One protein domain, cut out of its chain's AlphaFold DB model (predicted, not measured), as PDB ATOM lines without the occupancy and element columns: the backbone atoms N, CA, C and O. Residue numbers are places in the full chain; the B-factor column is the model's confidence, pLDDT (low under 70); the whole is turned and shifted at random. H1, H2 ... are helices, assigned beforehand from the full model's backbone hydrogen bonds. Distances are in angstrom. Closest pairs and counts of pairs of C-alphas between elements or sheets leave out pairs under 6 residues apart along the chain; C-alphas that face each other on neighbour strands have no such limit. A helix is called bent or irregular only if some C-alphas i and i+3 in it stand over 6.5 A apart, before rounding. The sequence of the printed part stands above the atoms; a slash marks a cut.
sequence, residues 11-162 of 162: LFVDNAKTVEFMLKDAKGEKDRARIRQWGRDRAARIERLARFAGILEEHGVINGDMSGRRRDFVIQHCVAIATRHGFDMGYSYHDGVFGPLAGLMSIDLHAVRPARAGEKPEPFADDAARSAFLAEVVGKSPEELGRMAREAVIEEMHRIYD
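What this domain is: This is residues 11 to 162 of the 162 residues of an uncharacterized protein of Thaumarchaeota archaeon S14 (UniProt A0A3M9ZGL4). What shape do these atoms make? H1 and the first part of the long helix H2 form a helical hairpin that reaches away as an arm from a body of crossed helices, in which H3 sits in the middle with H4, H5 and H6 packed on it. How is it made up? The printed part has 152 residues with six named helices, H1 to H6 in chain order, and no named strand; the class is all helix. How large is it? It is compact, with a radius of gyration of the C-alphas of 16.3 A and spans of 50 by 43 by 29 A.

Where its parts are: Where do the first helices run? H1 is residues 15 to 24, beginning at C-alpha 15 (8.104, -30.163, -1.721). H2 is residues 29 to 58, 43.7 A from first to last C-alpha, ending at C-alpha 58 (17.004, -54.779, 0.336). What follows? H3 is residues 68 to 85, 25.5 A long, and it is neither bent nor irregular, but only just: C-alphas 81 and 84 are 6.0 A apart. H4 is residues 103 to 111 and H5 residues 127 to 137. H6 is residues 142 to 161, 28.6 A long, ending at C-alpha 161 (7.277, -36.529, 29.700).

How they stand to each other: What does H2 touch? H1 and H2 are a helical hairpin at a shallow tilt of 17 degrees, opposite ways; H2 touches H1 with residues 32 to 43 alone, and the closest C-alphas, of Val 19 and Gly 39, are 5.9 A apart. With residues 42 to 49 alone H2 touches H4, closest at the C-alphas of Ile 46 and Asp 108, 5.8 A, at a steep tilt of 68 degrees, only just short of perpendicular. What touches H3, the hub? H6 touches it at the C-alphas of Ile 81 and Ala 149, 5.1 A, at a steep tilt of 43 degrees; H5 at those of His 85 and Ala 129, 5.3 A; H4 at those of Asp 72 and Leu 109, 6.4 A. H2 is close to H3 but not clearly touching, while H1 and H3 are apart. Are the helix backbones complete? In H1, H2, H5 and H6 every O i to N i+4 pair is within hydrogen-bond range; in H3 12 of 14 are, and in H4 4 of 5.

The domain as a whole: How far does it reach? The two C-alphas farthest apart, of Gly 28 and Gly 139, are 50.9 A apart, and the printed part has no cut. Which links are long? H3 to H4, with 17 residues between them, and H4 to H5, with 15, are long links. Where is confidence low? The mean pLDDT of the printed part is 81.0, and residues 11 to 12, 92 to 103, 113 to 121 and 156 to 162 are under 70.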
ATOM      1  N   LEU A  11      -0.455 -31.081  -4.383       66.19
ATOM      2  CA  LEU A  11       0.384 -30.007  -3.856       66.19
ATOM      3  C   LEU A  11       1.376 -30.483  -2.787       66.19
ATOM      4  O   LEU A  11       2.504 -30.002  -2.761       66.19
ATOM      5  N   PHE A  12       0.965 -31.416  -1.926       69.50
ATOM      6  CA  PHE A  12       1.763 -31.895  -0.801       69.50
ATOM      7  C   PHE A  12       2.737 -33.004  -1.188       69.50
ATOM      8  O   PHE A  12       3.655 -33.273  -0.429       69.50
ATOM      9  N   VAL A  13       2.600 -33.621  -2.360       74.94
ATOM     10  CA  VAL A  13       3.565 -34.621  -2.855       74.94
ATOM     11  C   VAL A  13       4.864 -33.955  -3.323       74.94
ATOM     12  O   VAL A  13       5.937 -34.545  -3.259       74.94
ATOM     13  N   ASP A  14       4.781 -32.707  -3.780       82.69
ATOM     14  CA  ASP A  14       5.914 -31.950  -4.302       82.69
ATOM     15  C   ASP A  14       6.357 -30.896  -3.278       82.69
ATOM     16  O   ASP A  14       5.632 -29.941  -2.980       82.69
ATOM     17  N   ASN A  15       7.562 -31.071  -2.729       86.25
ATOM     18  CA  ASN A  15       8.104 -30.163  -1.721       86.25
ATOM     19  C   ASN A  15       8.233 -28.724  -2.240       86.25
ATOM     20  O   ASN A  15       7.893 -27.787  -1.521       86.25
ATOM     21  N   ALA A  16       8.662 -28.537  -3.493       88.19
ATOM     22  CA  ALA A  16       8.816 -27.207  -4.073       88.19
ATOM     23  C   ALA A  16       7.456 -26.516  -4.219       88.19
ATOM     24  O   ALA A  16       7.310 -25.367  -3.800       88.19
ATOM     25  N   LYS A  17       6.436 -27.234  -4.707       87.81
ATOM     26  CA  LYS A  17       5.068 -26.695  -4.800       87.81
ATOM     27  C   LYS A  17       4.458 -26.409  -3.431       87.81
ATOM     28  O   LYS A  17       3.753 -25.414  -3.277       87.81
ATOM     29  N   THR A  18       4.744 -27.242  -2.430       86.06
ATOM     30  CA  THR A  18       4.295 -26.999  -1.052       86.06
ATOM     31  C   THR A  18       4.905 -25.708  -0.501       86.06
ATOM     32  O   THR A  18       4.187 -24.862   0.030       86.06
ATOM     33  N   VAL A  19       6.217 -25.518  -0.672       90.00
ATOM     34  CA  VAL A  19       6.920 -24.302  -0.234       90.00
ATOM     35  C   VAL A  19       6.413 -23.075  -0.988       90.00
ATOM     36  O   VAL A  19       6.148 -22.049  -0.366       90.00
ATOM     37  N   GLU A  20       6.234 -23.169  -2.308       90.94
ATOM     38  CA  GLU A  20       5.685 -22.083  -3.125       90.94
ATOM     39  C   GLU A  20       4.292 -21.665  -2.638       90.94
ATOM     40  O   GLU A  20       4.015 -20.474  -2.510       90.94
ATOM     41  N   PHE A  21       3.432 -22.635  -2.322       88.75
ATOM     42  CA  PHE A  21       2.111 -22.375  -1.759       88.75
ATOM     43  C   PHE A  21       2.194 -21.659  -0.410       88.75
ATOM     44  O   PHE A  21       1.586 -20.607  -0.249       88.75
ATOM     45  N   MET A  22       3.005 -22.158   0.526       88.31
ATOM     46  CA  MET A  22       3.173 -21.528   1.842       88.31
ATOM     47  C   MET A  22       3.720 -20.096   1.734       88.31
ATOM     48  O   MET A  22       3.319 -19.216   2.492       88.31
ATOM     49  N   LEU A  23       4.612 -19.831   0.774       92.69
ATOM     50  CA  LEU A  23       5.186 -18.501   0.550       92.69
ATOM     51  C   LEU A  23       4.173 -17.464   0.037       92.69
ATOM     52  O   LEU A  23       4.448 -16.266   0.171       92.69
ATOM     53  N   LYS A  24       3.036 -17.884  -0.539       91.25
ATOM     54  CA  LYS A  24       1.971 -16.974  -1.006       91.25
ATOM     55  C   LYS A  24       1.264 -16.278   0.156       91.25
ATOM     56  O   LYS A  24       0.946 -15.101   0.034       91.25
ATOM     57  N   ASP A  25       1.142 -16.960   1.293       89.19
ATOM     58  CA  ASP A  25       0.453 -16.452   2.487       89.19
ATOM     59  C   ASP A  25       1.409 -15.858   3.541       89.19
ATOM     60  O   ASP A  25       0.993 -15.472   4.637       89.19
ATOM     61  N   ALA A  26       2.706 -15.766   3.223       93.38
ATOM     62  CA  ALA A  26       3.726 -15.332   4.169       93.38
ATOM     63  C   ALA A  26       3.596 -13.840   4.530       93.38
ATOM     64  O   ALA A  26       3.687 -12.963   3.665       93.38
ATOM     65  N   LYS A  27       3.491 -13.536   5.830       93.94
ATOM     66  CA  LYS A  27       3.203 -12.174   6.342       93.94
ATOM     67  C   LYS A  27       4.410 -11.227   6.391       93.94
ATOM     68  O   LYS A  27       4.269 -10.068   6.768       93.94
ATOM     69  N   GLY A  28       5.605 -11.707   6.052       94.81
ATOM     70  CA  GLY A  28       6.841 -10.920   6.073       94.81
ATOM     71  C   GLY A  28       8.096 -11.783   5.948       94.81
ATOM     72  O   GLY A  28       8.010 -13.007   5.853       94.81
ATOM     73  N   GLU A  29       9.279 -11.164   5.968       95.44
ATOM     74  CA  GLU A  29      10.536 -11.879   5.685       95.44
ATOM     75  C   GLU A  29      10.882 -12.940   6.739       95.44
ATOM     76  O   GLU A  29      11.351 -14.022   6.396       95.44
ATOM     77  N   LYS A  30      10.564 -12.694   8.016       95.44
ATOM     78  CA  LYS A  30      10.740 -13.697   9.080       95.44
ATOM     79  C   LYS A  30       9.920 -14.965   8.810       95.44
ATOM     80  O   LYS A  30      10.393 -16.069   9.061       95.44
ATOM     81  N   ASP A  31       8.706 -14.805   8.291       93.44
ATOM     82  CA  ASP A  31       7.816 -15.916   7.954       93.44
ATOM     83  C   ASP A  31       8.332 -16.674   6.721       93.44
ATOM     84  O   ASP A  31       8.511 -17.891   6.751       93.44
ATOM     85  N   ARG A  32       8.739 -15.937   5.678       94.44
ATOM     86  CA  ARG A  32       9.392 -16.506   4.485       94.44
ATOM     87  C   ARG A  32      10.648 -17.302   4.840       94.44
ATOM     88  O   ARG A  32      10.846 -18.391   4.309       94.44
ATOM     89  N   ALA A  33      11.482 -16.796   5.748       95.38
ATOM     90  CA  ALA A  33      12.680 -17.490   6.213       95.38
ATOM     91  C   ALA A  33      12.343 -18.819   6.912       95.38
ATOM     92  O   ALA A  33      12.967 -19.837   6.604       95.38
ATOM     93  N   ARG A  34      11.320 -18.836   7.781       92.00
ATOM     94  CA  ARG A  34      10.832 -20.063   8.439       92.00
ATOM     95  C   ARG A  34      10.287 -21.074   7.436       92.00
ATOM     96  O   ARG A  34      10.632 -22.245   7.525       92.00
ATOM     97  N   ILE A  35       9.496 -20.628   6.461       91.69
ATOM     98  CA  ILE A  35       8.940 -21.490   5.407       91.69
ATOM     99  C   ILE A  35      10.059 -22.108   4.556       91.69
ATOM    100  O   ILE A  35      10.045 -23.307   4.282       91.69
ATOM    101  N   ARG A  36      11.073 -21.317   4.176       93.25
ATOM    102  CA  ARG A  36      12.241 -21.823   3.434       93.25
ATOM    103  C   ARG A  36      13.044 -22.836   4.251       93.25
ATOM    104  O   ARG A  36      13.501 -23.823   3.683       93.25
ATOM    105  N   GLN A  37      13.221 -22.603   5.554       91.50
ATOM    106  CA  GLN A  37      13.881 -23.567   6.440       91.50
ATOM    107  C   GLN A  37      13.075 -24.863   6.530       91.50
ATOM    108  O   GLN A  37      13.618 -25.923   6.247       91.50
ATOM    109  N   TRP A  38      11.769 -24.766   6.787       89.88
ATOM    110  CA  TRP A  38      10.872 -25.920   6.815       89.88
ATOM    111  C   TRP A  38      10.944 -26.744   5.522       89.88
ATOM    112  O   TRP A  38      11.002 -27.969   5.574       89.88
ATOM    113  N   GLY A  39      11.003 -26.081   4.362       90.25
ATOM    114  CA  GLY A  39      11.154 -26.740   3.065       90.25
ATOM    115  C   GLY A  39      12.476 -27.496   2.905       90.25
ATOM    116  O   GLY A  39      12.484 -28.584   2.330       90.25
ATOM    117  N   ARG A  40      13.585 -26.954   3.430       91.06
ATOM    118  CA  ARG A  40      14.886 -27.646   3.462       91.06
ATOM    119  C   ARG A  40      14.852 -28.853   4.391       91.06
ATOM    120  O   ARG A  40      15.254 -29.936   3.980       91.06
ATOM    121  N   ASP A  41      14.314 -28.680   5.595       87.56
ATOM    122  CA  ASP A  41      14.203 -29.758   6.582       87.56
ATOM    123  C   ASP A  41      13.332 -30.895   6.043       87.56
ATOM    124  O   ASP A  41      13.658 -32.070   6.181       87.56
ATOM    125  N   ARG A  42      12.234 -30.547   5.362       86.88
ATOM    126  CA  ARG A  42      11.359 -31.514   4.708       86.88
ATOM    127  C   ARG A  42      12.048 -32.262   3.571       86.88
ATOM    128  O   ARG A  42      11.905 -33.477   3.501       86.88
ATOM    129  N   ALA A  43      12.793 -31.572   2.707       87.12
ATOM    130  CA  ALA A  43      13.559 -32.231   1.648       87.12
ATOM    131  C   ALA A  43      14.546 -33.255   2.234       87.12
ATOM    132  O   ALA A  43      14.552 -34.408   1.812       87.12
ATOM    133  N   ALA A  44      15.290 -32.861   3.273       85.25
ATOM    134  CA  ALA A  44      16.224 -33.744   3.964       85.25
ATOM    135  C   ALA A  44      15.520 -34.957   4.602       85.25
ATOM    136  O   ALA A  44      16.008 -36.084   4.485       85.25
ATOM    137  N   ARG A  45      14.345 -34.764   5.225       86.75
ATOM    138  CA  ARG A  45      13.533 -35.875   5.750       86.75
ATOM    139  C   ARG A  45      13.070 -36.825   4.649       86.75
ATOM    140  O   ARG A  45      13.203 -38.031   4.822       86.75
ATOM    141  N   ILE A  46      12.559 -36.317   3.526       86.56
ATOM    142  CA  ILE A  46      12.096 -37.155   2.404       86.56
ATOM    143  C   ILE A  46      13.251 -37.996   1.852       86.56
ATOM    144  O   ILE A  46      13.085 -39.195   1.637       86.56
ATOM    145  N   GLU A  47      14.431 -37.401   1.670       84.75
ATOM    146  CA  GLU A  47      15.619 -38.134   1.224       84.75
ATOM    147  C   GLU A  47      16.024 -39.223   2.220       84.75
ATOM    148  O   GLU A  47      16.284 -40.361   1.827       84.75
ATOM    149  N   ARG A  48      16.049 -38.910   3.519       85.38
ATOM    150  CA  ARG A  48      16.388 -39.889   4.559       85.38
ATOM    151  C   ARG A  48      15.361 -41.018   4.649       85.38
ATOM    152  O   ARG A  48      15.740 -42.172   4.827       85.38
ATOM    153  N   LEU A  49      14.082 -40.710   4.450       87.12
ATOM    154  CA  LEU A  49      13.001 -41.692   4.439       87.12
ATOM    155  C   LEU A  49      13.058 -42.604   3.208       87.12
ATOM    156  O   LEU A  49      12.838 -43.804   3.332       87.12
ATOM    157  N   ALA A  50      13.412 -42.061   2.040       85.69
ATOM    158  CA  ALA A  50      13.639 -42.853   0.832       85.69
ATOM    159  C   ALA A  50      14.785 -43.856   1.013       85.69
ATOM    160  O   ALA A  50      14.680 -45.006   0.590       85.69
ATOM    161  N   ARG A  51      15.855 -43.449   1.702       85.31
ATOM    162  CA  ARG A  51      16.991 -44.324   2.026       85.31
ATOM    163  C   ARG A  51      16.604 -45.419   3.010       85.31
ATOM    164  O   ARG A  51      16.924 -46.580   2.785       85.31
ATOM    165  N   PHE A  52      15.869 -45.060   4.060       88.50
ATOM    166  CA  PHE A  52      15.336 -46.026   5.016       88.50
ATOM    167  C   PHE A  52      14.431 -47.059   4.330       88.50
ATOM    168  O   PHE A  52      14.595 -48.256   4.542       88.50
ATOM    169  N   ALA A  53      13.541 -46.619   3.436       87.94
ATOM    170  CA  ALA A  53      12.715 -47.520   2.636       87.94
ATOM    171  C   ALA A  53      13.560 -48.459   1.752       87.94
ATOM    172  O   ALA A  53      13.249 -49.642   1.671       87.94
ATOM    173  N   GLY A  54      14.651 -47.966   1.156       86.19
ATOM    174  CA  GLY A  54      15.582 -48.794   0.384       86.19
ATOM    175  C   GLY A  54      16.224 -49.916   1.208       86.19
ATOM    176  O   GLY A  54      16.290 -51.046   0.738       86.19
ATOM    177  N   ILE A  55      16.613 -49.642   2.459       88.44
ATOM    178  CA  ILE A  55      17.126 -50.672   3.384       88.44
ATOM    179  C   ILE A  55      16.053 -51.730   3.661       88.44
ATOM    180  O   ILE A  55      16.324 -52.928   3.621       88.44
ATOM    181  N   LEU A  56      14.814 -51.307   3.920       91.25
ATOM    182  CA  LEU A  56      13.714 -52.244   4.152       91.25
ATOM    183  C   LEU A  56      13.439 -53.129   2.929       91.25
ATOM    184  O   LEU A  56      13.095 -54.297   3.091       91.25
ATOM    185  N   GLU A  57      13.585 -52.588   1.720       88.88
ATOM    186  CA  GLU A  57      13.414 -53.335   0.473       88.88
ATOM    187  C   GLU A  57      14.558 -54.334   0.241       88.88
ATOM    188  O   GLU A  57      14.297 -55.503  -0.039       88.88
ATOM    189  N   GLU A  58      15.813 -53.919   0.448       88.25
ATOM    190  CA  GLU A  58      17.004 -54.779   0.336       88.25
ATOM    191  C   GLU A  58      16.927 -56.002   1.262       88.25
ATOM    192  O   GLU A  58      17.333 -57.104   0.892       88.25
ATOM    193  N   HIS A  59      16.346 -55.825   2.450       90.69
ATOM    194  CA  HIS A  59      16.180 -56.882   3.446       90.69
ATOM    195  C   HIS A  59      14.811 -57.583   3.396       90.69
ATOM    196  O   HIS A  59      14.496 -58.384   4.280       90.69
ATOM    197  N   GLY A  60      13.992 -57.311   2.373       90.12
ATOM    198  CA  GLY A  60      12.722 -58.005   2.132       90.12
ATOM    199  C   GLY A  60      11.600 -57.690   3.129       90.12
ATOM    200  O   GLY A  60      10.606 -58.414   3.177       90.12
ATOM    201  N   VAL A  61      11.732 -56.622   3.920       92.50
ATOM    202  CA  VAL A  61      10.682 -56.133   4.833       92.50
ATOM    203  C   VAL A  61       9.546 -55.474   4.043       92.50
ATOM    204  O   VAL A  61       8.371 -55.635   4.378       92.50
ATOM    205  N   ILE A  62       9.886 -54.769   2.962       90.19
ATOM    206  CA  ILE A  62       8.941 -54.294   1.942       90.19
ATOM    207  C   ILE A  62       9.333 -54.845   0.569       90.19
ATOM    208  O   ILE A  62      10.461 -55.280   0.371       90.19
ATOM    209  N   ASN A  63       8.403 -54.839  -0.386       85.94
ATOM    210  CA  ASN A  63       8.685 -55.228  -1.768       85.94
ATOM    211  C   ASN A  63       7.802 -54.458  -2.762       85.94
ATOM    212  O   ASN A  63       6.797 -53.851  -2.376       85.94
ATOM    213  N   GLY A  64       8.177 -54.511  -4.044       78.88
ATOM    214  CA  GLY A  64       7.492 -53.813  -5.137       78.88
ATOM    215  C   GLY A  64       6.044 -54.249  -5.395       78.88
ATOM    216  O   GLY A  64       5.292 -53.485  -5.997       78.88
ATOM    217  N   ASP A  65       5.627 -55.419  -4.901       84.31
ATOM    218  CA  ASP A  65       4.257 -55.931  -5.054       84.31
ATOM    219  C   ASP A  65       3.302 -55.396  -3.971       84.31
ATOM    220  O   ASP A  65       2.078 -55.554  -4.059       84.31
ATOM    221  N   MET A  66       3.829 -54.751  -2.926       86.06
ATOM    222  CA  MET A  66       3.003 -54.148  -1.886       86.06
ATOM    223  C   MET A  66       2.203 -52.964  -2.433       86.06
ATOM    224  O   MET A  66       2.725 -52.067  -3.093       86.06
ATOM    225  N   SER A  67       0.923 -52.887  -2.057       85.38
ATOM    226  CA  SER A  67       0.144 -51.670  -2.295       85.38
ATOM    227  C   SER A  67       0.784 -50.484  -1.569       85.38
ATOM    228  O   SER A  67       1.296 -50.639  -0.459       85.38
ATOM    229  N   GLY A  68       0.697 -49.282  -2.150       82.06
ATOM    230  CA  GLY A  68       1.281 -48.075  -1.549       82.06
ATOM    231  C   GLY A  68       0.850 -47.866  -0.095       82.06
ATOM    232  O   GLY A  68       1.684 -47.617   0.763       82.06
ATOM    233  N   ARG A  69      -0.429 -48.114   0.224       81.44
ATOM    234  CA  ARG A  69      -0.939 -48.049   1.604       81.44
ATOM    235  C   ARG A  69      -0.248 -49.047   2.539       81.44
ATOM    236  O   ARG A  69       0.066 -48.689   3.668       81.44
ATOM    237  N   ARG A  70      -0.049 -50.295   2.102       83.62
ATOM    238  CA  ARG A  70       0.596 -51.335   2.920       83.62
ATOM    239  C   ARG A  70       2.086 -51.054   3.091       83.62
ATOM    240  O   ARG A  70       2.591 -51.184   4.198       83.62
ATOM    241  N   ARG A  71       2.757 -50.625   2.021       86.88
ATOM    242  CA  ARG A  71       4.148 -50.164   2.052       86.88
ATOM    243  C   ARG A  71       4.316 -49.027   3.057       86.88
ATOM    244  O   ARG A  71       5.148 -49.122   3.950       86.88
ATOM    245  N   ASP A  72       3.492 -47.987   2.941       86.00
ATOM    246  CA  ASP A  72       3.546 -46.819   3.818       86.00
ATOM    247  C   ASP A  72       3.287 -47.229   5.266       86.00
ATOM    248  O   ASP A  72       4.037 -46.828   6.145       86.00
ATOM    249  N   PHE A  73       2.301 -48.095   5.513       84.75
ATOM    250  CA  PHE A  73       2.053 -48.656   6.840       84.75
ATOM    251  C   PHE A  73       3.293 -49.359   7.413       84.75
ATOM    252  O   PHE A  73       3.680 -49.072   8.541       84.75
ATOM    253  N   VAL A  74       3.949 -50.242   6.657       89.50
ATOM    254  CA  VAL A  74       5.144 -50.956   7.138       89.50
ATOM    255  C   VAL A  74       6.294 -49.987   7.417       89.50
ATOM    256  O   VAL A  74       6.859 -50.026   8.507       89.50
ATOM    257  N   ILE A  75       6.594 -49.068   6.490       89.38
ATOM    258  CA  ILE A  75       7.668 -48.077   6.673       89.38
ATOM    259  C   ILE A  75       7.411 -47.237   7.926       89.38
ATOM    260  O   ILE A  75       8.326 -47.024   8.716       89.38
ATOM    261  N   GLN A  76       6.168 -46.803   8.132       87.44
ATOM    262  CA  GLN A  76       5.743 -46.079   9.327       87.44
ATOM    263  C   GLN A  76       6.119 -46.836  10.611       87.44
ATOM    264  O   GLN A  76       6.866 -46.334  11.449       87.44
ATOM    265  N   HIS A  77       5.678 -48.079  10.744       88.44
ATOM    266  CA  HIS A  77       5.927 -48.853  11.961       88.44
ATOM    267  C   HIS A  77       7.417 -49.148  12.160       88.44
ATOM    268  O   HIS A  77       7.921 -49.057  13.276       88.44
ATOM    269  N   CYS A  78       8.149 -49.402  11.077       90.88
ATOM    270  CA  CYS A  78       9.596 -49.565  11.118       90.88
ATOM    271  C   CYS A  78      10.330 -48.296  11.581       90.88
ATOM    272  O   CYS A  78      11.280 -48.419  12.347       90.88
ATOM    273  N   VAL A  79       9.902 -47.092  11.184       88.75
ATOM    274  CA  VAL A  79      10.502 -45.837  11.683       88.75
ATOM    275  C   VAL A  79      10.286 -45.682  13.184       88.75
ATOM    276  O   VAL A  79      11.225 -45.325  13.889       88.75
ATOM    277  N   ALA A  80       9.085 -45.988  13.678       85.81
ATOM    278  CA  ALA A  80       8.791 -45.932  15.107       85.81
ATOM    279  C   ALA A  80       9.634 -46.932  15.914       85.81
ATOM    280  O   ALA A  80      10.114 -46.598  16.986       85.81
ATOM    281  N   ILE A  81       9.867 -48.139  15.394       89.06
ATOM    282  CA  ILE A  81      10.756 -49.122  16.037       89.06
ATOM    283  C   ILE A  81      12.214 -48.639  15.997       89.06
ATOM    284  O   ILE A  81      12.939 -48.759  16.980       89.06
ATOM    285  N   ALA A  82      12.645 -48.057  14.875       89.31
ATOM    286  CA  ALA A  82      14.016 -47.601  14.680       89.31
ATOM    287  C   ALA A  82      14.439 -46.479  15.650       89.31
ATOM    288  O   ALA A  82      15.637 -46.338  15.901       89.31
ATOM    289  N   THR A  83      13.512 -45.715  16.247       85.00
ATOM    290  CA  THR A  83      13.869 -44.684  17.247       85.00
ATOM    291  C   THR A  83      14.591 -45.271  18.460       85.00
ATOM    292  O   THR A  83      15.546 -44.664  18.944       85.00
ATOM    293  N   ARG A  84      14.233 -46.494  18.884       85.06
ATOM    294  CA  ARG A  84      14.944 -47.252  19.934       85.06
ATOM    295  C   ARG A  84      16.406 -47.535  19.578       85.06
ATOM    296  O   ARG A  84      17.232 -47.737  20.461       85.06
ATOM    297  N   HIS A  85      16.724 -47.504  18.288       87.31
ATOM    298  CA  HIS A  85      18.052 -47.731  17.720       87.31
ATOM    299  C   HIS A  85      18.730 -46.414  17.304       87.31
ATOM    300  O   HIS A  85      19.581 -46.396  16.418       87.31
ATOM    301  N   GLY A  86      18.340 -45.285  17.907       81.06
ATOM    302  CA  GLY A  86      18.955 -43.975  17.660       81.06
ATOM    303  C   GLY A  86      18.551 -43.315  16.336       81.06
ATOM    304  O   GLY A  86      19.160 -42.323  15.927       81.06
ATOM    305  N   PHE A  87      17.534 -43.838  15.648       83.62
ATOM    306  CA  PHE A  87      17.016 -43.243  14.421       83.62
ATOM    307  C   PHE A  87      15.948 -42.183  14.721       83.62
ATOM    308  O   PHE A  87      14.764 -42.489  14.826       83.62
ATOM    309  N   ASP A  88      16.354 -40.917  14.822       78.94
ATOM    310  CA  ASP A  88      15.420 -39.790  14.944       78.94
ATOM    311  C   ASP A  88      15.206 -39.082  13.600       78.94
ATOM    312  O   ASP A  88      16.158 -38.592  12.997       78.94
ATOM    313  N   MET A  89      13.956 -38.990  13.145       75.44
ATOM    314  CA  MET A  89      13.552 -38.302  11.909       75.44
ATOM    315  C   MET A  89      12.993 -36.891  12.136       75.44
ATOM    316  O   MET A  89      12.594 -36.231  11.172       75.44
ATOM    317  N   GLY A  90      12.946 -36.416  13.383       72.62
ATOM    318  CA  GLY A  90      12.359 -35.127  13.746       72.62
ATOM    319  C   GLY A  90      10.834 -35.092  13.604       72.62
ATOM    320  O   GLY A  90      10.256 -34.016  13.441       72.62
ATOM    321  N   TYR A  91      10.175 -36.256  13.617       73.94
ATOM    322  CA  TYR A  91       8.720 -36.346  13.719       73.94
ATOM    323  C   TYR A  91       8.321 -36.326  15.197       73.94
ATOM    324  O   TYR A  91       8.767 -37.163  15.972       73.94
ATOM    325  N   SER A  92       7.465 -35.383  15.591       62.34
ATOM    326  CA  SER A  92       6.896 -35.363  16.942       62.34
ATOM    327  C   SER A  92       5.785 -36.407  17.061       62.34
ATOM    328  O   SER A  92       4.815 -36.368  16.304       62.34
ATOM    329  N   TYR A  93       5.912 -37.324  18.019       59.88
ATOM    330  CA  TYR A  93       4.882 -38.306  18.345       59.88
ATOM    331  C   TYR A  93       3.791 -37.626  19.180       59.88
ATOM    332  O   TYR A  93       4.007 -37.268  20.332       59.88
ATOM    333  N   HIS A  94       2.623 -37.387  18.582       53.16
ATOM    334  CA  HIS A  94       1.454 -36.907  19.314       53.16
ATOM    335  C   HIS A  94       0.543 -38.096  19.603       53.16
ATOM    336  O   HIS A  94      -0.041 -38.661  18.676       53.16
ATOM    337  N   ASP A  95       0.442 -38.475  20.877       43.66
ATOM    338  CA  ASP A  95      -0.418 -39.569  21.323       43.66
ATOM    339  C   ASP A  95      -1.880 -39.385  20.858       43.66
ATOM    340  O   ASP A  95      -2.421 -38.277  20.791       43.66
ATOM    341  N   GLY A  96      -2.518 -40.504  20.517       43.31
ATOM    342  CA  GLY A  96      -3.971 -40.673  20.485       43.31
ATOM    343  C   GLY A  96      -4.774 -40.045  19.342       43.31
ATOM    344  O   GLY A  96      -5.850 -40.560  19.046       43.31
ATOM    345  N   VAL A  97      -4.314 -38.984  18.670       48.25
ATOM    346  CA  VAL A  97      -5.166 -38.292  17.673       48.25
ATOM    347  C   VAL A  97      -5.019 -38.869  16.257       48.25
ATOM    348  O   VAL A  97      -5.993 -38.886  15.505       48.25
ATOM    349  N   PHE A  98      -3.839 -39.388  15.887       47.38
ATOM    350  CA  PHE A  98      -3.559 -39.840  14.508       47.38
ATOM    351  C   PHE A  98      -2.827 -41.194  14.381       47.38
ATOM    352  O   PHE A  98      -2.538 -41.619  13.263       47.38
ATOM    353  N   GLY A  99      -2.593 -41.915  15.485       49.72
ATOM    354  CA  GLY A  99      -1.837 -43.177  15.496       49.72
ATOM    355  C   GLY A  99      -0.337 -42.978  15.763       49.72
ATOM    356  O   GLY A  99       0.076 -41.858  16.051       49.72
ATOM    357  N   PRO A 100       0.488 -44.046  15.694       53.22
ATOM    358  CA  PRO A 100       1.882 -44.030  16.148       53.22
ATOM    359  C   PRO A 100       2.798 -43.084  15.362       53.22
ATOM    360  O   PRO A 100       3.954 -42.958  15.733       53.22
ATOM    361  N   LEU A 101       2.327 -42.409  14.305       59.34
ATOM    362  CA  LEU A 101       3.115 -41.437  13.551       59.34
ATOM    363  C   LEU A 101       2.320 -40.190  13.165       59.34
ATOM    364  O   LEU A 101       1.143 -40.248  12.808       59.34
ATOM    365  N   ALA A 102       3.003 -39.044  13.212       62.22
ATOM    366  CA  ALA A 102       2.453 -37.746  12.844       62.22
ATOM    367  C   ALA A 102       1.957 -37.735  11.389       62.22
ATOM    368  O   ALA A 102       2.650 -38.212  10.490       62.22
ATOM    369  N   GLY A 103       0.819 -37.082  11.117       66.44
ATOM    370  CA  GLY A 103       0.287 -36.911   9.753       66.44
ATOM    371  C   GLY A 103       1.283 -36.299   8.750       66.44
ATOM    372  O   GLY A 103       1.155 -36.510   7.545       66.44
ATOM    373  N   LEU A 104       2.322 -35.614   9.245       71.81
ATOM    374  CA  LEU A 104       3.448 -35.117   8.453       71.81
ATOM    375  C   LEU A 104       4.256 -36.245   7.784       71.81
ATOM    376  O   LEU A 104       4.640 -36.102   6.627       71.81
ATOM    377  N   MET A 105       4.472 -37.373   8.466       78.75
ATOM    378  CA  MET A 105       5.195 -38.510   7.895       78.75
ATOM    379  C   MET A 105       4.405 -39.170   6.765       78.75
ATOM    380  O   MET A 105       4.977 -39.487   5.727       78.75
ATOM    381  N   SER A 106       3.089 -39.327   6.927       75.88
ATOM    382  CA  SER A 106       2.225 -39.849   5.861       75.88
ATOM    383  C   SER A 106       2.318 -38.993   4.595       75.88
ATOM    384  O   SER A 106       2.445 -39.524   3.497       75.88
ATOM    385  N   ILE A 107       2.336 -37.664   4.736       75.81
ATOM    386  CA  ILE A 107       2.541 -36.738   3.611       75.81
ATOM    387  C   ILE A 107       3.924 -36.933   2.968       75.81
ATOM    388  O   ILE A 107       4.030 -36.968   1.741       75.81
ATOM    389  N   ASP A 108       4.974 -37.068   3.776       84.75
ATOM    390  CA  ASP A 108       6.342 -37.251   3.284       84.75
ATOM    391  C   ASP A 108       6.525 -38.606   2.572       84.75
ATOM    392  O   ASP A 108       7.175 -38.653   1.531       84.75
ATOM    393  N   LEU A 109       5.885 -39.688   3.031       82.19
ATOM    394  CA  LEU A 109       5.922 -41.010   2.379       82.19
ATOM    395  C   LEU A 109       5.340 -41.019   0.970       82.19
ATOM    396  O   LEU A 109       5.813 -41.748   0.098       82.19
ATOM    397  N   HIS A 110       4.338 -40.185   0.714       78.12
ATOM    398  CA  HIS A 110       3.817 -40.024  -0.636       78.12
ATOM    399  C   HIS A 110       4.785 -39.276  -1.562       78.12
ATOM    400  O   HIS A 110       4.709 -39.439  -2.779       78.12
ATOM    401  N   ALA A 111       5.694 -38.474  -1.000       77.50
ATOM    402  CA  ALA A 111       6.775 -37.825  -1.735       77.50
ATOM    403  C   ALA A 111       8.009 -38.734  -1.906       77.50
ATOM    404  O   ALA A 111       8.842 -38.475  -2.779       77.50
ATOM    405  N   VAL A 112       8.120 -39.809  -1.115       77.19
ATOM    406  CA  VAL A 112       9.181 -40.813  -1.250       77.19
ATOM    407  C   VAL A 112       9.005 -41.584  -2.556       77.19
ATOM    408  O   VAL A 112       8.028 -42.305  -2.777       77.19
ATOM    409  N   ARG A 113       9.994 -41.430  -3.436       64.00
ATOM    410  CA  ARG A 113      10.143 -42.230  -4.655       64.00
ATOM    411  C   ARG A 113      10.938 -43.508  -4.349       64.00
ATOM    412  O   ARG A 113      11.703 -43.504  -3.386       64.00
ATOM    413  N   PRO A 114      10.796 -44.572  -5.164       57.16
ATOM    414  CA  PRO A 114      11.662 -45.745  -5.070       57.16
ATOM    415  C   PRO A 114      13.133 -45.326  -5.123       57.16
ATOM    416  O   PRO A 114      13.498 -44.469  -5.939       57.16
ATOM    417  N   ALA A 115      13.959 -45.894  -4.245       53.59
ATOM    418  CA  ALA A 115      15.379 -45.575  -4.192       53.59
ATOM    419  C   ALA A 115      16.064 -45.958  -5.516       53.59
ATOM    420  O   ALA A 115      15.778 -47.000  -6.108       53.59
ATOM    421  N   ARG A 116      16.972 -45.107  -6.005       51.97
ATOM    422  CA  ARG A 116      17.831 -45.443  -7.148       51.97
ATOM    423  C   ARG A 116      19.017 -46.266  -6.654       51.97
ATOM    424  O   ARG A 116      19.618 -45.937  -5.633       51.97
ATOM    425  N   ALA A 117      19.370 -47.319  -7.392       48.72
ATOM    426  CA  ALA A 117      20.524 -48.151  -7.072       48.72
ATOM    427  C   ALA A 117      21.807 -47.298  -6.986       48.72
ATOM    428  O   ALA A 117      22.138 -46.579  -7.928       48.72
ATOM    429  N   GLY A 118      22.524 -47.392  -5.862       53.97
ATOM    430  CA  GLY A 118      23.833 -46.756  -5.665       53.97
ATOM    431  C   GLY A 118      23.855 -45.430  -4.888       53.97
ATOM    432  O   GLY A 118      24.940 -44.895  -4.672       53.97
ATOM    433  N   GLU A 119      22.721 -44.901  -4.419       56.22
ATOM    434  CA  GLU A 119      22.693 -43.675  -3.599       56.22
ATOM    435  C   GLU A 119      22.838 -43.975  -2.083       56.22
ATOM    436  O   GLU A 119      21.886 -44.399  -1.432       56.22
ATOM    437  N   LYS A 120      24.004 -43.683  -1.478       53.91
ATOM    438  CA  LYS A 120      24.243 -43.664  -0.004       53.91
ATOM    439  C   LYS A 120      24.234 -42.211   0.533       53.91
ATOM    440  O   LYS A 120      24.600 -41.321  -0.234       53.91
ATOM    441  N   PRO A 121      23.741 -41.926   1.765       58.56
ATOM    442  CA  PRO A 121      24.266 -42.458   3.021       58.56
ATOM    443  C   PRO A 121      23.280 -43.278   3.867       58.56
ATOM    444  O   PRO A 121      22.092 -43.385   3.575       58.56
ATOM    445  N   GLU A 122      23.851 -43.861   4.916       70.44
ATOM    446  CA  GLU A 122      23.223 -44.657   5.966       70.44
ATOM    447  C   GLU A 122      22.323 -43.778   6.867       70.44
ATOM    448  O   GLU A 122      22.812 -42.784   7.407       70.44
ATOM    449  N   PRO A 123      21.012 -44.067   7.008       78.25
ATOM    450  CA  PRO A 123      20.113 -43.328   7.897       78.25
ATOM    451  C   PRO A 123      20.397 -43.518   9.396       78.25
ATOM    452  O   PRO A 123      19.965 -42.671  10.189       78.25
ATOM    453  N   PHE A 124      21.069 -44.607   9.772       83.81
ATOM    454  CA  PHE A 124      21.469 -44.918  11.143       83.81
ATOM    455  C   PHE A 124      22.777 -44.219  11.536       83.81
ATOM    456  O   PHE A 124      23.575 -43.838  10.683       83.81
ATOM    457  N   ALA A 125      22.991 -44.049  12.845       82.81
ATOM    458  CA  ALA A 125      24.214 -43.441  13.374       82.81
ATOM    459  C   ALA A 125      25.463 -44.291  13.083       82.81
ATOM    460  O   ALA A 125      26.528 -43.744  12.803       82.81
ATOM    461  N   ASP A 126      25.316 -45.618  13.123       86.75
ATOM    462  CA  ASP A 126      26.359 -46.589  12.811       86.75
ATOM    463  C   ASP A 126      25.768 -47.929  12.322       86.75
ATOM    464  O   ASP A 126      24.552 -48.157  12.335       86.75
ATOM    465  N   ASP A 127      26.650 -48.825  11.873       87.62
ATOM    466  CA  ASP A 127      26.274 -50.151  11.376       87.62
ATOM    467  C   ASP A 127      25.678 -51.051  12.471       87.62
ATOM    468  O   ASP A 127      24.848 -51.907  12.157       87.62
ATOM    469  N   ALA A 128      26.064 -50.873  13.740       91.38
ATOM    470  CA  ALA A 128      25.578 -51.699  14.843       91.38
ATOM    471  C   ALA A 128      24.103 -51.401  15.144       91.38
ATOM    472  O   ALA A 128      23.305 -52.331  15.265       91.38
ATOM    473  N   ALA A 129      23.731 -50.120  15.176       91.19
ATOM    474  CA  ALA A 129      22.353 -49.663  15.300       91.19
ATOM    475  C   ALA A 129      21.481 -50.189  14.152       91.19
ATOM    476  O   ALA A 129      20.399 -50.732  14.388       91.19
ATOM    477  N   ARG A 130      21.980 -50.118  12.909       91.56
ATOM    478  CA  ARG A 130      21.284 -50.698  11.751       91.56
ATOM    479  C   ARG A 130      21.091 -52.205  11.914       91.56
ATOM    480  O   ARG A 130      19.991 -52.710  11.697       91.56
ATOM    481  N   SER A 131      22.146 -52.940  12.260       92.50
ATOM    482  CA  SER A 131      22.084 -54.398  12.402       92.50
ATOM    483  C   SER A 131      21.137 -54.835  13.519       92.50
ATOM    484  O   SER A 131      20.390 -55.792  13.323       92.50
ATOM    485  N   ALA A 132      21.127 -54.129  14.652       94.25
ATOM    486  CA  ALA A 132      20.203 -54.387  15.754       94.25
ATOM    487  C   ALA A 132      18.744 -54.159  15.333       94.25
ATOM    488  O   ALA A 132      17.901 -55.030  15.547       94.25
ATOM    489  N   PHE A 133      18.468 -53.046  14.649       94.94
ATOM    490  CA  PHE A 133      17.149 -52.766  14.089       94.94
ATOM    491  C   PHE A 133      16.692 -53.856  13.106       94.94
ATOM    492  O   PHE A 133      15.584 -54.379  13.220       94.94
ATOM    493  N   LEU A 134      17.542 -54.232  12.144       95.31
ATOM    494  CA  LEU A 134      17.194 -55.239  11.137       95.31
ATOM    495  C   LEU A 134      16.933 -56.613  11.759       95.31
ATOM    496  O   LEU A 134      16.000 -57.298  11.344       95.31
ATOM    497  N   ALA A 135      17.709 -56.998  12.777       95.94
ATOM    498  CA  ALA A 135      17.485 -58.238  13.514       95.94
ATOM    499  C   ALA A 135      16.106 -58.283  14.200       95.94
ATOM    500  O   ALA A 135      15.549 -59.363  14.383       95.94
ATOM    501  N   GLU A 136      15.546 -57.125  14.556       95.31
ATOM    502  CA  GLU A 136      14.240 -57.011  15.201       95.31
ATOM    503  C   GLU A 136      13.072 -57.067  14.194       95.31
ATOM    504  O   GLU A 136      12.043 -57.685  14.485       95.31
ATOM    505  N   VAL A 137      13.218 -56.468  13.003       96.00
ATOM    506  CA  VAL A 137      12.097 -56.295  12.052       96.00
ATOM    507  C   VAL A 137      12.050 -57.298  10.898       96.00
ATOM    508  O   VAL A 137      10.981 -57.504  10.316       96.00
ATOM    509  N   VAL A 138      13.171 -57.922  10.526       95.75
ATOM    510  CA  VAL A 138      13.207 -58.847   9.382       95.75
ATOM    511  C   VAL A 138      12.359 -60.089   9.664       95.75
ATOM    512  O   VAL A 138      12.436 -60.703  10.726       95.75
ATOM    513  N   GLY A 139      11.525 -60.463   8.690       94.06
ATOM    514  CA  GLY A 139      10.621 -61.613   8.785       94.06
ATOM    515  C   GLY A 139       9.345 -61.371   9.599       94.06
ATOM    516  O   GLY A 139       8.534 -62.288   9.712       94.06
ATOM    517  N   LYS A 140       9.138 -60.162  10.141       95.38
ATOM    518  CA  LYS A 140       7.923 -59.806  10.886       95.38
ATOM    519  C   LYS A 140       6.746 -59.508   9.968       95.38
ATOM    520  O   LYS A 140       6.887 -58.861   8.930       95.38
ATOM    521  N   SER A 141       5.558 -59.943  10.380       91.88
ATOM    522  CA  SER A 141       4.319 -59.559   9.705       91.88
ATOM    523  C   SER A 141       3.973 -58.083   9.975       91.88
ATOM    524  O   SER A 141       4.396 -57.521  10.991       91.88
ATOM    525  N   PRO A 142       3.154 -57.434   9.124       87.94
ATOM    526  CA  PRO A 142       2.668 -56.081   9.397       87.94
ATOM    527  C   PRO A 142       1.968 -55.943  10.757       87.94
ATOM    528  O   PRO A 142       2.095 -54.912  11.410       87.94
ATOM    529  N   GLU A 143       1.251 -56.972  11.209       87.75
ATOM    530  CA  GLU A 143       0.581 -56.993  12.511       87.75
ATOM    531  C   GLU A 143       1.577 -57.058  13.678       87.75
ATOM    532  O   GLU A 143       1.367 -56.417  14.709       87.75
ATOM    533  N   GLU A 144       2.672 -57.812  13.535       91.88
ATOM    534  CA  GLU A 144       3.753 -57.841  14.526       91.88
ATOM    535  C   GLU A 144       4.448 -56.483  14.629       91.88
ATOM    536  O   GLU A 144       4.550 -55.941  15.731       91.88
ATOM    537  N   LEU A 145       4.817 -55.892  13.488       90.31
ATOM    538  CA  LEU A 145       5.385 -54.542  13.421       90.31
ATOM    539  C   LEU A 145       4.426 -53.503  14.025       90.31
ATOM    540  O   LEU A 145       4.852 -52.610  14.756       90.31
ATOM    541  N   GLY A 146       3.123 -53.679  13.784       84.50
ATOM    542  CA  GLY A 146       2.017 -52.956  14.415       84.50
ATOM    543  C   GLY A 146       2.137 -52.856  15.934       84.50
ATOM    544  O   GLY A 146       2.082 -51.771  16.515       84.50
ATOM    545  N   ARG A 147       2.304 -54.011  16.585       86.56
ATOM    546  CA  ARG A 147       2.409 -54.108  18.047       86.56
ATOM    547  C   ARG A 147       3.722 -53.529  18.564       86.56
ATOM    548  O   ARG A 147       3.697 -52.736  19.499       86.56
ATOM    549  N   MET A 148       4.835 -53.861  17.916       89.25
ATOM    550  CA  MET A 148       6.172 -53.412  18.322       89.25
ATOM    551  C   MET A 148       6.317 -51.887  18.252       89.25
ATOM    552  O   MET A 148       6.826 -51.267  19.181       89.25
ATOM    553  N   ALA A 149       5.806 -51.260  17.188       85.06
ATOM    554  CA  ALA A 149       5.828 -49.805  17.053       85.06
ATOM    555  C   ALA A 149       5.015 -49.108  18.149       85.06
ATOM    556  O   ALA A 149       5.420 -48.064  18.648       85.06
ATOM    557  N   ARG A 150       3.870 -49.682  18.545       81.06
ATOM    558  CA  ARG A 150       3.063 -49.135  19.640       81.06
ATOM    559  C   ARG A 150       3.852 -49.106  20.948       81.06
ATOM    560  O   ARG A 150       3.787 -48.110  21.660       81.06
ATOM    561  N   GLU A 151       4.583 -50.172  21.257       81.56
ATOM    562  CA  GLU A 151       5.440 -50.233  22.447       81.56
ATOM    563  C   GLU A 151       6.571 -49.197  22.374       81.56
ATOM    564  O   GLU A 151       6.794 -48.476  23.343       81.56
ATOM    565  N   ALA A 152       7.217 -49.057  21.210       78.62
ATOM    566  CA  ALA A 152       8.301 -48.093  21.011       78.62
ATOM    567  C   ALA A 152       7.844 -46.643  21.225       78.62
ATOM    568  O   ALA A 152       8.532 -45.862  21.878       78.62
ATOM    569  N   VAL A 153       6.652 -46.296  20.735       73.25
ATOM    570  CA  VAL A 153       6.066 -44.964  20.940       73.25
ATOM    571  C   VAL A 153       5.745 -44.714  22.415       73.25
ATOM    572  O   VAL A 153       6.015 -43.627  22.912       73.25
ATOM    573  N   ILE A 154       5.200 -45.702  23.133       70.94
ATOM    574  CA  ILE A 154       4.903 -45.564  24.570       70.94
ATOM    575  C   ILE A 154       6.189 -45.315  25.379       70.94
ATOM    576  O   ILE A 154       6.202 -44.461  26.263       70.94
ATOM    577  N   GLU A 155       7.280 -46.014  25.070       70.50
ATOM    578  CA  GLU A 155       8.576 -45.806  25.733       70.50
ATOM    579  C   GLU A 155       9.186 -44.430  25.447       70.50
ATOM    580  O   GLU A 155       9.689 -43.774  26.360       70.50
ATOM    581  N   GLU A 156       9.142 -43.982  24.189       66.88
ATOM    582  CA  GLU A 156       9.585 -42.643  23.789       66.88
ATOM    583  C   GLU A 156       8.833 -41.558  24.565       66.88
ATOM    584  O   GLU A 156       9.433 -40.607  25.061       66.88
ATOM    585  N   MET A 157       7.521 -41.735  24.716       65.44
ATOM    586  CA  MET A 157       6.662 -40.824  25.462       65.44
ATOM    587  C   MET A 157       7.067 -40.733  26.933       65.44
ATOM    588  O   MET A 157       7.256 -39.625  27.424       65.44
ATOM    589  N   HIS A 158       7.264 -41.857  27.629       67.31
ATOM    590  CA  HIS A 158       7.749 -41.804  29.014       67.31
ATOM    591  C   HIS A 158       9.067 -41.023  29.114       67.31
ATOM    592  O   HIS A 158       9.200 -40.154  29.961       67.31
ATOM    593  N   ARG A 159      10.001 -41.200  28.170       64.69
ATOM    594  CA  ARG A 159      11.270 -40.449  28.176       64.69
ATOM    595  C   ARG A 159      11.120 -38.934  27.988       64.69
ATOM    596  O   ARG A 159      11.975 -38.186  28.445       64.69
ATOM    597  N   ILE A 160      10.115 -38.487  27.236       64.81
ATOM    598  CA  ILE A 160       9.896 -37.060  26.941       64.81
ATOM    599  C   ILE A 160       9.128 -36.365  28.072       64.81
ATOM    600  O   ILE A 160       9.313 -35.164  28.279       64.81
ATOM    601  N   TYR A 161       8.237 -37.093  28.750       63.28
ATOM    602  CA  TYR A 161       7.277 -36.529  29.700       63.28
ATOM    603  C   TYR A 161       7.561 -36.854  31.179       63.28
ATOM    604  O   TYR A 161       6.899 -36.253  32.028       63.28
ATOM    605  N   ASP A 162       8.528 -37.729  31.477       53.94
ATOM    606  CA  ASP A 162       9.108 -37.926  32.818       53.94
ATOM    607  C   ASP A 162      10.291 -36.970  33.076       53.94
ATOM    608  O   ASP A 162      10.387 -36.443  34.212       53.94
TER     609      ASP A 162